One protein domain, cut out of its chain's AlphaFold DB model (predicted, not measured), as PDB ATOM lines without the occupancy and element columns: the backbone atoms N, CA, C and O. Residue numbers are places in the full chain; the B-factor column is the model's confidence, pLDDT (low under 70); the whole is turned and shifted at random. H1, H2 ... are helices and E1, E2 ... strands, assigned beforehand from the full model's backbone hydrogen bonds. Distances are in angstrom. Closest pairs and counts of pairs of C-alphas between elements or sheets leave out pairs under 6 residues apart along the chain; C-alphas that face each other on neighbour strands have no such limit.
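Overview. This is residues 3 to 102 of the 109 residues of an uncharacterized protein of marine sediment metagenome (UniProt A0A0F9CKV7). A long two-stranded hairpin, E1 and E2, folds over sharply along its length into an L, and the helix H1 packs beside it near E2's last residues, with the short helix H2 beyond H1. A long stretch with no named element, residues 57 to 102, winds round the outside and comes back to the hairpin at its last residues. The printed part has 100 residues, with two named strands and two named helices in the order E1, E2, H1, H2, and the two-stranded sheet, order E1 - E2, is antiparallel. The class is mixed, helices and strands, with under half of the residues in named elements; the whole is compact, with a radius of gyration of the C-alphas of 13.8 A and spans of 37 by 33 by 22 A.

Along the chain. E1, residues 3 to 13, begins at C-alpha 3 (-0.422, 27.928, 21.534), is 22.7 A long and bends by 84 degrees at residue 7. E2, residues 17 to 29, is 28.3 A long and bends by 88 degrees at residue 22. H1, residues 32 to 42, is 15.2 A long. H2, residues 51 to 56, ends at C-alpha 56 (18.683, 25.849, 16.001).

Arrangement. E1 and E2 form a hairpin, antiparallel at 155 degrees; N 4 and O 27 are 2.8 A apart and N 11 and O 19 2.9 A, both within hydrogen-bond range. The closest C-alphas of E2 and H1 are those of Gly 29 and Val 35, 6.1 A apart. E1 and H1 are near each other. H1 and H2 are close but not clearly touching, the closest C-alphas being those of Leu 37 and Ile 53, 6.9 A apart, and they run opposite ways at a steep tilt of 38 degrees. H2 is apart from E1 and E2. In H1 and H2 every O i to N i+4 pair is within hydrogen-bond range.

Size, cuts and confidence. The C-alphas farthest apart, Asn 22 and Asn 61, are 38.4 A apart. The printed part has no cut. The links E1 to E2 and E2 to H1 are tight, and H1 to H2 is short. Residues 73 to 74 pair antiparallel with residues 84 to 85. The mean pLDDT of the printed part is 94.0, and no printed residue is under 70.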
ATOM      1  N   PHE A   3       0.361  29.038  21.010       95.44
ATOM      2  CA  PHE A   3      -0.422  27.928  21.534       95.44
ATOM      3  C   PHE A   3      -0.547  26.832  20.482       95.44
ATOM      4  O   PHE A   3      -0.648  27.128  19.291       95.44
ATOM      5  N   CYS A   4      -0.600  25.591  20.948       96.12
ATOM      6  CA  CYS A   4      -0.909  24.412  20.160       96.12
ATOM      7  C   CYS A   4      -2.043  23.642  20.849       96.12
ATOM      8  O   CYS A   4      -1.986  23.378  22.057       96.12
ATOM      9  N   ASP A   5      -3.075  23.316  20.074       95.19
ATOM     10  CA  ASP A   5      -4.140  22.408  20.484       95.19
ATOM     11  C   ASP A   5      -3.701  20.975  20.173       95.19
ATOM     12  O   ASP A   5      -3.506  20.604  19.016       95.19
ATOM     13  N   GLY A   6      -3.519  20.192  21.232       93.88
ATOM     14  CA  GLY A   6      -3.258  18.764  21.184       93.88
ATOM     15  C   GLY A   6      -4.319  18.004  21.970       93.88
ATOM     16  O   GLY A   6      -3.984  17.078  22.699       93.88
ATOM     17  N   ILE A   7      -5.598  18.391  21.907       96.12
ATOM     18  CA  ILE A   7      -6.666  17.559  22.475       96.12
ATOM     19  C   ILE A   7      -6.656  16.209  21.744       96.12
ATOM     20  O   ILE A   7      -6.489  15.167  22.378       96.12
ATOM     21  N   ILE A   8      -6.705  16.244  20.409       95.94
ATOM     22  CA  ILE A   8      -6.440  15.098  19.533       95.94
ATOM     23  C   ILE A   8      -5.256  15.447  18.628       95.94
ATOM     24  O   ILE A   8      -5.326  16.392  17.847       95.94
ATOM     25  N   GLY A   9      -4.172  14.682  18.744       93.44
ATOM     26  CA  GLY A   9      -3.008  14.775  17.866       93.44
ATOM     27  C   GLY A   9      -3.102  13.819  16.675       93.44
ATOM     28  O   GLY A   9      -3.952  12.928  16.640       93.44
ATOM     29  N   GLY A  10      -2.192  13.988  15.715       94.44
ATOM     30  CA  GLY A  10      -2.008  13.079  14.584       94.44
ATOM     31  C   GLY A  10      -0.643  12.396  14.640       94.44
ATOM     32  O   GLY A  10       0.380  13.072  14.564       94.44
ATOM     33  N   GLU A  11      -0.625  11.074  14.770       95.38
ATOM     34  CA  GLU A  11       0.581  10.244  14.662       95.38
ATOM     35  C   GLU A  11       0.644   9.509  13.309       95.38
ATOM     36  O   GLU A  11      -0.269   9.624  12.492       95.38
ATOM     37  N   ASN A  12       1.711   8.747  13.050       95.19
ATOM     38  CA  ASN A  12       2.004   8.119  11.756       95.19
ATOM     39  C   ASN A  12       2.237   9.149  10.628       95.19
ATOM     40  O   ASN A  12       3.107  10.010  10.757       95.19
ATOM     41  N   GLU A  13       1.540   9.041   9.496       92.56
ATOM     42  CA  GLU A  13       1.880   9.732   8.242       92.56
ATOM     43  C   GLU A  13       1.272  11.140   8.140       92.56
ATOM     44  O   GLU A  13       0.516  11.470   7.228       92.56
ATOM     45  N   GLY A  14       1.628  12.028   9.068       81.06
ATOM     46  CA  GLY A  14       1.267  13.446   8.965       81.06
ATOM     47  C   GLY A  14       2.038  14.192   7.855       81.06
ATOM     48  O   GLY A  14       3.209  13.888   7.618       81.06
ATOM     49  N   PRO A  15       1.441  15.209   7.189       84.31
ATOM     50  CA  PRO A  15       0.072  15.718   7.338       84.31
ATOM     51  C   PRO A  15      -0.963  15.029   6.427       84.31
ATOM     52  O   PRO A  15      -2.126  15.419   6.447       84.31
ATOM     53  N   ILE A  16      -0.550  14.073   5.589       90.25
ATOM     54  CA  ILE A  16      -1.394  13.526   4.514       90.25
ATOM     55  C   ILE A  16      -2.377  12.468   5.030       90.25
ATOM     56  O   ILE A  16      -3.542  12.501   4.646       90.25
ATOM     57  N   ASP A  17      -1.920  11.558   5.889       93.94
ATOM     58  CA  ASP A  17      -2.705  10.442   6.426       93.94
ATOM     59  C   ASP A  17      -2.374  10.180   7.916       93.94
ATOM     60  O   ASP A  17      -1.793   9.151   8.281       93.94
ATOM     61  N   PRO A  18      -2.656  11.147   8.813       93.88
ATOM     62  CA  PRO A  18      -2.410  10.975  10.237       93.88
ATOM     63  C   PRO A  18      -3.438  10.033  10.880       93.88
ATOM     64  O   PRO A  18      -4.631  10.081  10.588       93.88
ATOM     65  N   SER A  19      -2.992   9.233  11.848       96.62
ATOM     66  CA  SER A  19      -3.875   8.490  12.752       96.62
ATOM     67  C   SER A  19      -4.150   9.303  14.020       96.62
ATOM     68  O   SER A  19      -3.215   9.892  14.567       96.62
ATOM     69  N   PRO A  20      -5.395   9.348  14.523       96.25
ATOM     70  CA  PRO A  20      -5.712  10.121  15.715       96.25
ATOM     71  C   PRO A  20      -5.096   9.487  16.967       96.25
ATOM     72  O   PRO A  20      -5.220   8.283  17.191       96.25
ATOM     73  N   ILE A  21      -4.511  10.316  17.829       95.50
ATOM     74  CA  ILE A  21      -4.064   9.934  19.171       95.50
ATOM     75  C   ILE A  21      -4.596  10.940  20.192       95.50
ATOM     76  O   ILE A  21      -4.487  12.153  20.018       95.50
ATOM     77  N   ASN A  22      -5.204  10.436  21.266       95.31
ATOM     78  CA  ASN A  22      -5.740  11.291  22.319       95.31
ATOM     79  C   ASN A  22      -4.601  11.776  23.218       95.31
ATOM     80  O   ASN A  22      -4.039  10.998  23.990       95.31
ATOM     81  N   MET A  23      -4.260  13.054  23.097       94.12
ATOM     82  CA  MET A  23      -3.236  13.691  23.917       94.12
ATOM     83  C   MET A  23      -3.863  14.411  25.119       94.12
ATOM     84  O   MET A  23      -3.309  14.363  26.215       94.12
ATOM     85  N   GLY A  24      -5.019  15.057  24.928       95.50
ATOM     86  CA  GLY A  24      -5.742  15.770  25.982       95.50
ATOM     87  C   GLY A  24      -5.024  17.014  26.515       95.50
ATOM     88  O   GLY A  24      -5.230  17.374  27.674       95.50
ATOM     89  N   ILE A  25      -4.170  17.657  25.709       95.06
ATOM     90  CA  ILE A  25      -3.367  18.810  26.142       95.06
ATOM     91  C   ILE A  25      -3.656  20.061  25.315       95.06
ATOM     92  O   ILE A  25      -3.824  20.007  24.103       95.06
ATOM     93  N   ILE A  26      -3.624  21.215  25.972       96.75
ATOM     94  CA  ILE A  26      -3.388  22.506  25.324       96.75
ATOM     95  C   ILE A  26      -2.067  23.006  25.888       96.75
ATOM     96  O   ILE A  26      -1.890  23.053  27.107       96.75
ATOM     97  N   ILE A  27      -1.134  23.361  25.014       96.25
ATOM     98  CA  ILE A  27       0.192  23.827  25.411       96.25
ATOM     99  C   ILE A  27       0.464  25.199  24.812       96.25
ATOM    100  O   ILE A  27       0.035  25.504  23.701       96.25
ATOM    101  N   GLY A  28       1.174  26.049  25.546       97.56
ATOM    102  CA  GLY A  28       1.561  27.355  25.041       97.56
ATOM    103  C   GLY A  28       2.661  28.019  25.849       97.56
ATOM    104  O   GLY A  28       3.028  27.573  26.934       97.56
ATOM    105  N   GLY A  29       3.194  29.101  25.292       96.69
ATOM    106  CA  GLY A  29       4.308  29.840  25.870       96.69
ATOM    107  C   GLY A  29       4.647  31.108  25.092       96.69
ATOM    108  O   GLY A  29       4.023  31.452  24.085       96.69
ATOM    109  N   PHE A  30       5.642  31.842  25.583       96.12
ATOM    110  CA  PHE A  30       6.123  33.075  24.947       96.12
ATOM    111  C   PHE A  30       7.327  32.856  24.029       96.12
ATOM    112  O   PHE A  30       7.608  33.715  23.200       96.12
ATOM    113  N   ASP A  31       7.983  31.705  24.143       96.12
ATOM    114  CA  ASP A  31       9.089  31.290  23.290       96.12
ATOM    115  C   ASP A  31       8.646  30.081  22.447       96.12
ATOM    116  O   ASP A  31       8.521  28.980  22.990       96.12
ATOM    117  N   PRO A  32       8.360  30.264  21.144       94.81
ATOM    118  CA  PRO A  32       7.847  29.192  20.293       94.81
ATOM    119  C   PRO A  32       8.776  27.980  20.205       94.81
ATOM    120  O   PRO A  32       8.304  26.848  20.218       94.81
ATOM    121  N   LEU A  33      10.094  28.202  20.204       95.44
ATOM    122  CA  LEU A  33      11.067  27.113  20.146       95.44
ATOM    123  C   LEU A  33      11.029  26.263  21.422       95.44
ATOM    124  O   LEU A  33      11.145  25.042  21.359       95.44
ATOM    125  N   MET A  34      10.850  26.900  22.581       96.12
ATOM    126  CA  MET A  34      10.685  26.187  23.852       96.12
ATOM    127  C   MET A  34       9.390  25.367  23.885       96.12
ATOM    128  O   MET A  34       9.379  24.272  24.445       96.12
ATOM    129  N   VAL A  35       8.313  25.871  23.276       96.12
ATOM    130  CA  VAL A  35       7.044  25.134  23.176       96.12
ATOM    131  C   VAL A  35       7.189  23.921  22.258       96.12
ATOM    132  O   VAL A  35       6.813  22.825  22.662       96.12
ATOM    133  N   ASP A  36       7.793  24.068  21.078       95.75
ATOM    134  CA  ASP A  36       8.017  22.940  20.162       95.75
ATOM    135  C   ASP A  36       8.945  21.878  20.777       95.75
ATOM    136  O   ASP A  36       8.711  20.676  20.633       95.75
ATOM    137  N   LEU A  37       9.966  22.309  21.529       95.94
ATOM    138  CA  LEU A  37      10.823  21.417  22.311       95.94
ATOM    139  C   LEU A  37      10.022  20.645  23.374       95.94
ATOM    140  O   LEU A  37      10.191  19.433  23.497       95.94
ATOM    141  N   ALA A  38       9.136  21.320  24.115       95.75
ATOM    142  CA  ALA A  38       8.264  20.670  25.093       95.75
ATOM    143  C   ALA A  38       7.347  19.630  24.429       95.75
ATOM    144  O   ALA A  38       7.206  18.523  24.944       95.75
ATOM    145  N   ILE A  39       6.758  19.969  23.278       95.81
ATOM    146  CA  ILE A  39       5.879  19.076  22.512       95.81
ATOM    147  C   ILE A  39       6.637  17.823  22.070       95.81
ATOM    148  O   ILE A  39       6.163  16.718  22.325       95.81
ATOM    149  N   ALA A  40       7.827  17.967  21.477       95.62
ATOM    150  CA  ALA A  40       8.636  16.824  21.049       95.62
ATOM    151  C   ALA A  40       8.940  15.866  22.217       95.62
ATOM    152  O   ALA A  40       8.791  14.649  22.098       95.62
ATOM    153  N   GLU A  41       9.298  16.421  23.375       94.19
ATOM    154  CA  GLU A  41       9.603  15.639  24.571       94.19
ATOM    155  C   GLU A  41       8.366  14.936  25.154       94.19
ATOM    156  O   GLU A  41       8.475  13.782  25.590       94.19
ATOM    157  N   LEU A  42       7.201  15.600  25.126       94.81
ATOM    158  CA  LEU A  42       5.906  15.042  25.527       94.81
ATOM    159  C   LEU A  42       5.407  13.961  24.561       94.81
ATOM    160  O   LEU A  42       4.789  13.011  25.025       94.81
ATOM    161  N   MET A  43       5.728  14.050  23.265       95.19
ATOM    162  CA  MET A  43       5.491  13.008  22.246       95.19
ATOM    163  C   MET A  43       6.426  11.795  22.381       95.19
ATOM    164  O   MET A  43       6.377  10.863  21.577       95.19
ATOM    165  N   ASN A  44       7.296  11.794  23.397       94.56
ATOM    166  CA  ASN A  44       8.317  10.777  23.618       94.56
ATOM    167  C   ASN A  44       9.383  10.697  22.506       94.56
ATOM    168  O   ASN A  44      10.008   9.650  22.301       94.56
ATOM    169  N   PHE A  45       9.635  11.811  21.821       95.56
ATOM    170  CA  PHE A  45      10.742  11.951  20.882       95.56
ATOM    171  C   PHE A  45      11.943  12.612  21.566       95.56
ATOM    172  O   PHE A  45      11.796  13.494  22.403       95.56
ATOM    173  N   ASP A  46      13.142  12.146  21.232       95.00
ATOM    174  CA  ASP A  46      14.423  12.722  21.628       95.00
ATOM    175  C   ASP A  46      14.703  13.932  20.735       95.00
ATOM    176  O   ASP A  46      15.095  13.794  19.569       95.00
ATOM    177  N   PHE A  47      14.535  15.138  21.283       94.94
ATOM    178  CA  PHE A  47      14.743  16.375  20.528       94.94
ATOM    179  C   PHE A  47      16.142  16.474  19.899       94.94
ATOM    180  O   PHE A  47      16.327  17.134  18.874       94.94
ATOM    181  N   LYS A  48      17.149  15.794  20.475       95.06
ATOM    182  CA  LYS A  48      18.528  15.780  19.957       95.06
ATOM    183  C   LYS A  48      18.649  15.001  18.649       95.06
ATOM    184  O   LYS A  48      19.694  15.064  17.997       95.06
ATOM    185  N   ARG A  49      17.610  14.271  18.254       96.50
ATOM    186  CA  ARG A  49      17.539  13.536  16.990       96.50
ATOM    187  C   ARG A  49      16.649  14.207  15.958       96.50
ATOM    188  O   ARG A  49      16.604  13.745  14.829       96.50
ATOM    189  N   ILE A  50      16.016  15.328  16.296       96.38
ATOM    190  CA  ILE A  50      15.269  16.157  15.348       96.38
ATOM    191  C   ILE A  50      16.212  17.283  14.897       96.38
ATOM    192  O   ILE A  50      16.450  18.214  15.671       96.38
ATOM    193  N   PRO A  51      16.805  17.232  13.685       95.62
ATOM    194  CA  PRO A  51      17.880  18.144  13.288       95.62
ATOM    195  C   PRO A  51      17.500  19.621  13.386       95.62
ATOM    196  O   PRO A  51      18.329  20.438  13.781       95.62
ATOM    197  N   GLN A  52      16.251  19.962  13.067       94.25
ATOM    198  CA  GLN A  52      15.731  21.323  13.156       94.25
ATOM    199  C   GLN A  52      15.776  21.832  14.602       94.25
ATOM    200  O   GLN A  52      16.361  22.882  14.853       94.25
ATOM    201  N   ILE A  53      15.248  21.058  15.557       95.25
ATOM    202  CA  ILE A  53      15.228  21.432  16.980       95.25
ATOM    203  C   ILE A  53      16.635  21.369  17.581       95.25
ATOM    204  O   ILE A  53      17.017  22.243  18.346       95.25
ATOM    205  N   LYS A  54      17.462  20.382  17.230       95.25
ATOM    206  CA  LYS A  54      18.834  20.290  17.751       95.25
ATOM    207  C   LYS A  54      19.718  21.443  17.279       95.25
ATOM    208  O   LYS A  54      20.468  22.015  18.070       95.25
ATOM    209  N   ASN A  55      19.708  21.740  15.981       95.00
ATOM    210  CA  ASN A  55      20.706  22.629  15.388       95.00
ATOM    211  C   ASN A  55      20.388  24.107  15.611       95.00
ATOM    212  O   ASN A  55      21.314  24.917  15.667       95.00
ATOM    213  N   ILE A  56      19.114  24.462  15.782       95.62
ATOM    214  CA  ILE A  56      18.683  25.849  16.001       95.62
ATOM    215  C   ILE A  56      19.297  26.463  17.273       95.62
ATOM    216  O   ILE A  56      19.635  27.645  17.274       95.62
ATOM    217  N   PHE A  57      19.558  25.656  18.310       93.56
ATOM    218  CA  PHE A  57      20.234  26.098  19.539       93.56
ATOM    219  C   PHE A  57      21.714  26.441  19.343       93.56
ATOM    220  O   PHE A  57      22.280  27.203  20.124       93.56
ATOM    221  N   ASN A  58      22.338  25.924  18.281       92.94
ATOM    222  CA  ASN A  58      23.754  26.138  17.980       92.94
ATOM    223  C   ASN A  58      23.995  27.331  17.039       92.94
ATOM    224  O   ASN A  58      25.140  27.612  16.671       92.94
ATOM    225  N   LEU A  59      22.938  28.041  16.630       93.38
ATOM    226  CA  LEU A  59      23.063  29.212  15.770       93.38
ATOM    227  C   LEU A  59      23.776  30.353  16.509       93.38
ATOM    228  O   LEU A  59      23.315  30.857  17.534       93.38
ATOM    229  N   LYS A  60      24.910  30.794  15.954       89.94
ATOM    230  CA  LYS A  60      25.665  31.947  16.475       89.94
ATOM    231  C   LYS A  60      25.029  33.284  16.078       89.94
ATOM    232  O   LYS A  60      25.037  34.219  16.868       89.94
ATOM    233  N   ASN A  61      24.447  33.342  14.879       92.50
ATOM    234  CA  ASN A  61      23.789  34.519  14.310       92.50
ATOM    235  C   ASN A  61      22.302  34.225  14.086       92.50
ATOM    236  O   ASN A  61      21.955  33.088  13.775       92.50
ATOM    237  N   ARG A  62      21.444  35.252  14.180       90.06
ATOM    238  CA  ARG A  62      19.979  35.131  14.009       90.06
ATOM    239  C   ARG A  62      19.361  34.095  14.957       90.06
ATOM    240  O   ARG A  62      18.622  33.210  14.532       90.06
ATOM    241  N   LYS A  63      19.695  34.198  16.247       91.81
ATOM    242  CA  LYS A  63      19.082  33.371  17.291       91.81
ATOM    243  C   LYS A  63      17.568  33.568  17.285       91.81
ATOM    244  O   LYS A  63      17.095  34.700  17.271       91.81
ATOM    245  N   ILE A  64      16.840  32.456  17.301       90.75
ATOM    246  CA  ILE A  64      15.370  32.440  17.330       90.75
ATOM    247  C   ILE A  64      14.852  32.474  18.777       90.75
ATOM    248  O   ILE A  64      13.741  32.924  19.030       90.75
ATOM    249  N   SER A  65      15.690  32.067  19.730       93.94
ATOM    250  CA  SER A  65      15.414  32.073  21.163       93.94
ATOM    251  C   SER A  65      16.656  32.520  21.937       93.94
ATOM    252  O   SER A  65      17.790  32.290  21.504       93.94
ATOM    253  N   ASN A  66      16.432  33.145  23.094       93.12
ATOM    254  CA  ASN A  66      17.481  33.436  24.075       93.12
ATOM    255  C   ASN A  66      17.675  32.298  25.093       93.12
ATOM    256  O   ASN A  66      18.635  32.342  25.857       93.12
ATOM    257  N   HIS A  67      16.795  31.295  25.088       95.31
ATOM    258  CA  HIS A  67      16.821  30.152  25.992       95.31
ATOM    259  C   HIS A  67      17.559  28.959  25.372       95.31
ATOM    260  O   HIS A  67      17.696  28.822  24.152       95.31
ATOM    261  N   GLN A  68      18.046  28.081  26.238       95.12
ATOM    262  CA  GLN A  68      18.629  26.783  25.927       95.12
ATOM    263  C   GLN A  68      17.699  25.656  26.395       95.12
ATOM    264  O   GLN A  68      16.846  25.880  27.252       95.12
ATOM    265  N   PRO A  69      17.874  24.412  25.908       95.25
ATOM    266  CA  PRO A  69      17.024  23.293  26.317       95.25
ATOM    267  C   PRO A  69      16.931  23.093  27.838       95.25
ATOM    268  O   PRO A  69      15.869  22.767  28.354       95.25
ATOM    269  N   ASN A  70      18.024  23.331  28.570       94.75
ATOM    270  CA  ASN A  70      18.050  23.204  30.032       94.75
ATOM    271  C   ASN A  70      17.250  24.285  30.777       94.75
ATOM    272  O   ASN A  70      16.981  24.105  31.966       94.75
ATOM    273  N   ASP A  71      16.888  25.376  30.103       95.75
ATOM    274  CA  ASP A  71      16.078  26.451  30.678       95.75
ATOM    275  C   ASP A  71      14.580  26.112  30.641       95.75
ATOM    276  O   ASP A  71      13.783  26.754  31.326       95.75
ATOM    277  N   LEU A  72      14.176  25.094  29.867       95.56
ATOM    278  CA  LEU A  72      12.780  24.686  29.766       95.56
ATOM    279  C   LEU A  72      12.282  24.094  31.092       95.56
ATOM    280  O   LEU A  72      12.782  23.072  31.572       95.56
ATOM    281  N   LYS A  73      11.224  24.705  31.627       96.31
ATOM    282  CA  LYS A  73      10.428  24.198  32.748       96.31
ATOM    283  C   LYS A  73       8.961  24.143  32.328       96.31
ATOM    284  O   LYS A  73       8.414  25.143  31.864       96.31
ATOM    285  N   ILE A  74       8.330  22.983  32.483       96.19
ATOM    286  CA  ILE A  74       6.918  22.774  32.147       96.19
ATOM    287  C   ILE A  74       6.070  23.085  33.382       96.19
ATOM    288  O   ILE A  74       6.385  22.636  34.478       96.19
ATOM    289  N   PHE A  75       4.987  23.840  33.211       96.62
ATOM    290  CA  PHE A  75       3.976  24.085  34.242       96.62
ATOM    291  C   PHE A  75       2.652  23.510  33.752       96.62
ATOM    292  O   PHE A  75       2.256  23.749  32.613       96.62
ATOM    293  N   SER A  76       1.997  22.700  34.578       95.94
ATOM    294  CA  SER A  76       0.841  21.910  34.157       95.94
ATOM    295  C   SER A  76      -0.052  21.564  35.346       95.94
ATOM    296  O   SER A  76       0.397  21.497  36.484       95.94
ATOM    297  N   ASN A  77      -1.324  21.283  35.084       96.25
ATOM    298  CA  ASN A  77      -2.210  20.630  36.046       96.25
ATOM    299  C   ASN A  77      -1.894  19.130  36.225       96.25
ATOM    300  O   ASN A  77      -2.360  18.518  37.183       96.25
ATOM    301  N   ASN A  78      -1.105  18.528  35.328       94.38
ATOM    302  CA  ASN A  78      -0.632  17.153  35.451       94.38
ATOM    303  C   ASN A  78       0.628  17.094  36.330       94.38
ATOM    304  O   ASN A  78       1.675  17.631  35.971       94.38
ATOM    305  N   THR A  79       0.556  16.396  37.464       94.06
ATOM    306  CA  THR A  79       1.659  16.279  38.437       94.06
ATOM    307  C   THR A  79       2.904  15.579  37.889       94.06
ATOM    308  O   THR A  79       4.002  15.836  38.381       94.06
ATOM    309  N   ASN A  80       2.771  14.751  36.846       92.88
ATOM    310  CA  ASN A  80       3.913  14.117  36.177       92.88
ATOM    311  C   ASN A  80       4.761  15.114  35.373       92.88
ATOM    312  O   ASN A  80       5.911  14.815  35.053       92.88
ATOM    313  N   TRP A  81       4.200  16.278  35.033       94.62
ATOM    314  CA  TRP A  81       4.832  17.288  34.181       94.62
ATOM    315  C   TRP A  81       5.011  18.632  34.890       94.62
ATOM    316  O   TRP A  81       5.873  19.417  34.503       94.62
ATOM    317  N   ASN A  82       4.209  18.908  35.923       96.69
ATOM    318  CA  ASN A  82       4.226  20.190  36.602       96.69
ATOM    319  C   ASN A  82       5.571  20.462  37.274       96.69
ATOM    320  O   ASN A  82       6.090  19.653  38.045       96.69
ATOM    321  N   GLU A  83       6.093  21.647  36.993       96.25
ATOM    322  CA  GLU A  83       7.374  22.145  37.458       96.25
ATOM    323  C   GLU A  83       8.579  21.267  37.107       96.25
ATOM    324  O   GLU A  83       9.613  21.343  37.771       96.25
ATOM    325  N   LYS A  84       8.471  20.457  36.051       94.94
ATOM    326  CA  LYS A  84       9.538  19.548  35.624       94.94
ATOM    327  C   LYS A  84      10.417  20.165  34.549       94.94
ATOM    328  O   LYS A  84       9.937  20.861  33.648       94.94
ATOM    329  N   LYS A  85      11.712  19.868  34.622       94.00
ATOM    330  CA  LYS A  85      12.633  20.007  33.489       94.00
ATOM    331  C   LYS A  85      12.400  18.885  32.486       94.00
ATOM    332  O   LYS A  85      11.848  17.844  32.831       94.00
ATOM    333  N   ILE A  86      12.926  19.049  31.273       86.88
ATOM    334  CA  ILE A  86      12.874  18.038  30.202       86.88
ATOM    335  C   ILE A  86      13.267  16.636  30.692       86.88
ATOM    336  O   ILE A  86      12.555  15.666  30.450       86.88
ATOM    337  N   SER A  87      14.382  16.531  31.418       85.56
ATOM    338  CA  SER A  87      14.913  15.253  31.916       85.56
ATOM    339  C   SER A  87      14.053  14.588  32.992       85.56
ATOM    340  O   SER A  87      14.310  13.445  33.352       85.56
ATOM    341  N   GLU A  88      13.088  15.312  33.550       89.31
ATOM    342  CA  GLU A  88      12.259  14.889  34.680       89.31
ATOM    343  C   GLU A  88      10.812  14.599  34.258       89.31
ATOM    344  O   GLU A  88      10.002  14.202  35.094       89.31
ATOM    345  N   VAL A  89      10.473  14.817  32.983       84.75
ATOM    346  CA  VAL A  89       9.143  14.524  32.442       84.75
ATOM    347  C   VAL A  89       8.926  13.015  32.453       84.75
ATOM    348  O   VAL A  89       9.639  12.262  31.789       84.75
ATOM    349  N   LEU A  90       7.908  12.581  33.194       81.19
ATOM    350  CA  LEU A  90       7.468  11.189  33.260       81.19
ATOM    351  C   LEU A  90       6.174  10.997  32.465       81.19
ATOM    352  O   LEU A  90       5.421  11.947  32.246       81.19
ATOM    353  N   ASN A  91       5.886   9.749  32.084       85.06
ATOM    354  CA  ASN A  91       4.650   9.366  31.390       85.06
ATOM    355  C   ASN A  91       4.363  10.240  30.156       85.06
ATOM    356  O   ASN A  91       3.254  10.744  29.979       85.06
ATOM    357  N   SER A  92       5.387  10.443  29.324       88.69
ATOM    358  CA  SER A  92       5.227  11.015  27.987       88.69
ATOM    359  C   SER A  92       4.280  10.155  27.145       88.69
ATOM    360  O   SER A  92       4.145   8.941  27.331       88.69
ATOM    361  N   ILE A  93       3.612  10.805  26.204       93.50
ATOM    362  CA  ILE A  93       2.643  10.206  25.298       93.50
ATOM    363  C   ILE A  93       3.438   9.595  24.151       93.50
ATOM    364  O   ILE A  93       4.136  10.300  23.432       93.50
ATOM    365  N   LYS A  94       3.393   8.272  24.006       94.25
ATOM    366  CA  LYS A  94       4.203   7.553  23.015       94.25
ATOM    367  C   LYS A  94       3.572   7.667  21.633       94.25
ATOM    368  O   LYS A  94       2.679   6.891  21.315       94.25
ATOM    369  N   PHE A  95       4.053   8.616  20.839       95.88
ATOM    370  CA  PHE A  95       3.651   8.753  19.445       95.88
ATOM    371  C   PHE A  95       4.358   7.730  18.559       95.88
ATOM    372  O   PHE A  95       5.553   7.469  18.719       95.88
ATOM    373  N   ASN A  96       3.639   7.230  17.560       95.81
ATOM    374  CA  ASN A  96       4.225   6.572  16.404       95.81
ATOM    375  C   ASN A  96       4.710   7.633  15.403       95.81
ATOM    376  O   ASN A  96       3.895   8.403  14.884       95.81
ATOM    377  N   PRO A  97       6.014   7.717  15.094       95.38
ATOM    378  CA  PRO A  97       6.473   8.641  14.069       95.38
ATOM    379  C   PRO A  97       6.105   8.132  12.669       95.38
ATOM    380  O   PRO A  97       5.806   6.947  12.469       95.38
ATOM    381  N   SER A  98       6.184   9.022  11.677       94.69
ATOM    382  CA  SER A  98       6.078   8.624  10.272       94.69
ATOM    383  C   SER A  98       7.176   7.629   9.897       94.69
ATOM    384  O   SER A  98       8.247   7.576  10.509       94.69
ATOM    385  N   SER A  99       6.909   6.809   8.886       94.38
ATOM    386  CA  SER A  99       7.763   5.698   8.451       94.38
ATOM    387  C   SER A  99       9.231   6.081   8.254       94.38
ATOM    388  O   SER A  99      10.108   5.332   8.683       94.38
ATOM    389  N   GLY A 100       9.511   7.261   7.693       94.06
ATOM    390  CA  GLY A 100      10.874   7.767   7.488       94.06
ATOM    391  C   GLY A 100      11.653   8.098   8.770       94.06
ATOM    392  O   GLY A 100      12.868   8.266   8.713       94.06
ATOM    393  N   TRP A 101      10.978   8.181   9.918       95.06
ATOM    394  CA  TRP A 101      11.557   8.550  11.213       95.06
ATOM    395  C   TRP A 101      11.490   7.431  12.259       95.06
ATOM    396  O   TRP A 101      12.053   7.583  13.347       95.06
ATOM    397  N   LYS A 102      10.836   6.306  11.940       94.81
ATOM    398  CA  LYS A 102      10.725   5.145  12.832       94.81
ATOM    399  C   LYS A 102      12.098   4.629  13.256       94.81
ATOM    400  O   LYS A 102      12.996   4.448  12.437       94.81
TER     401      LYS A 102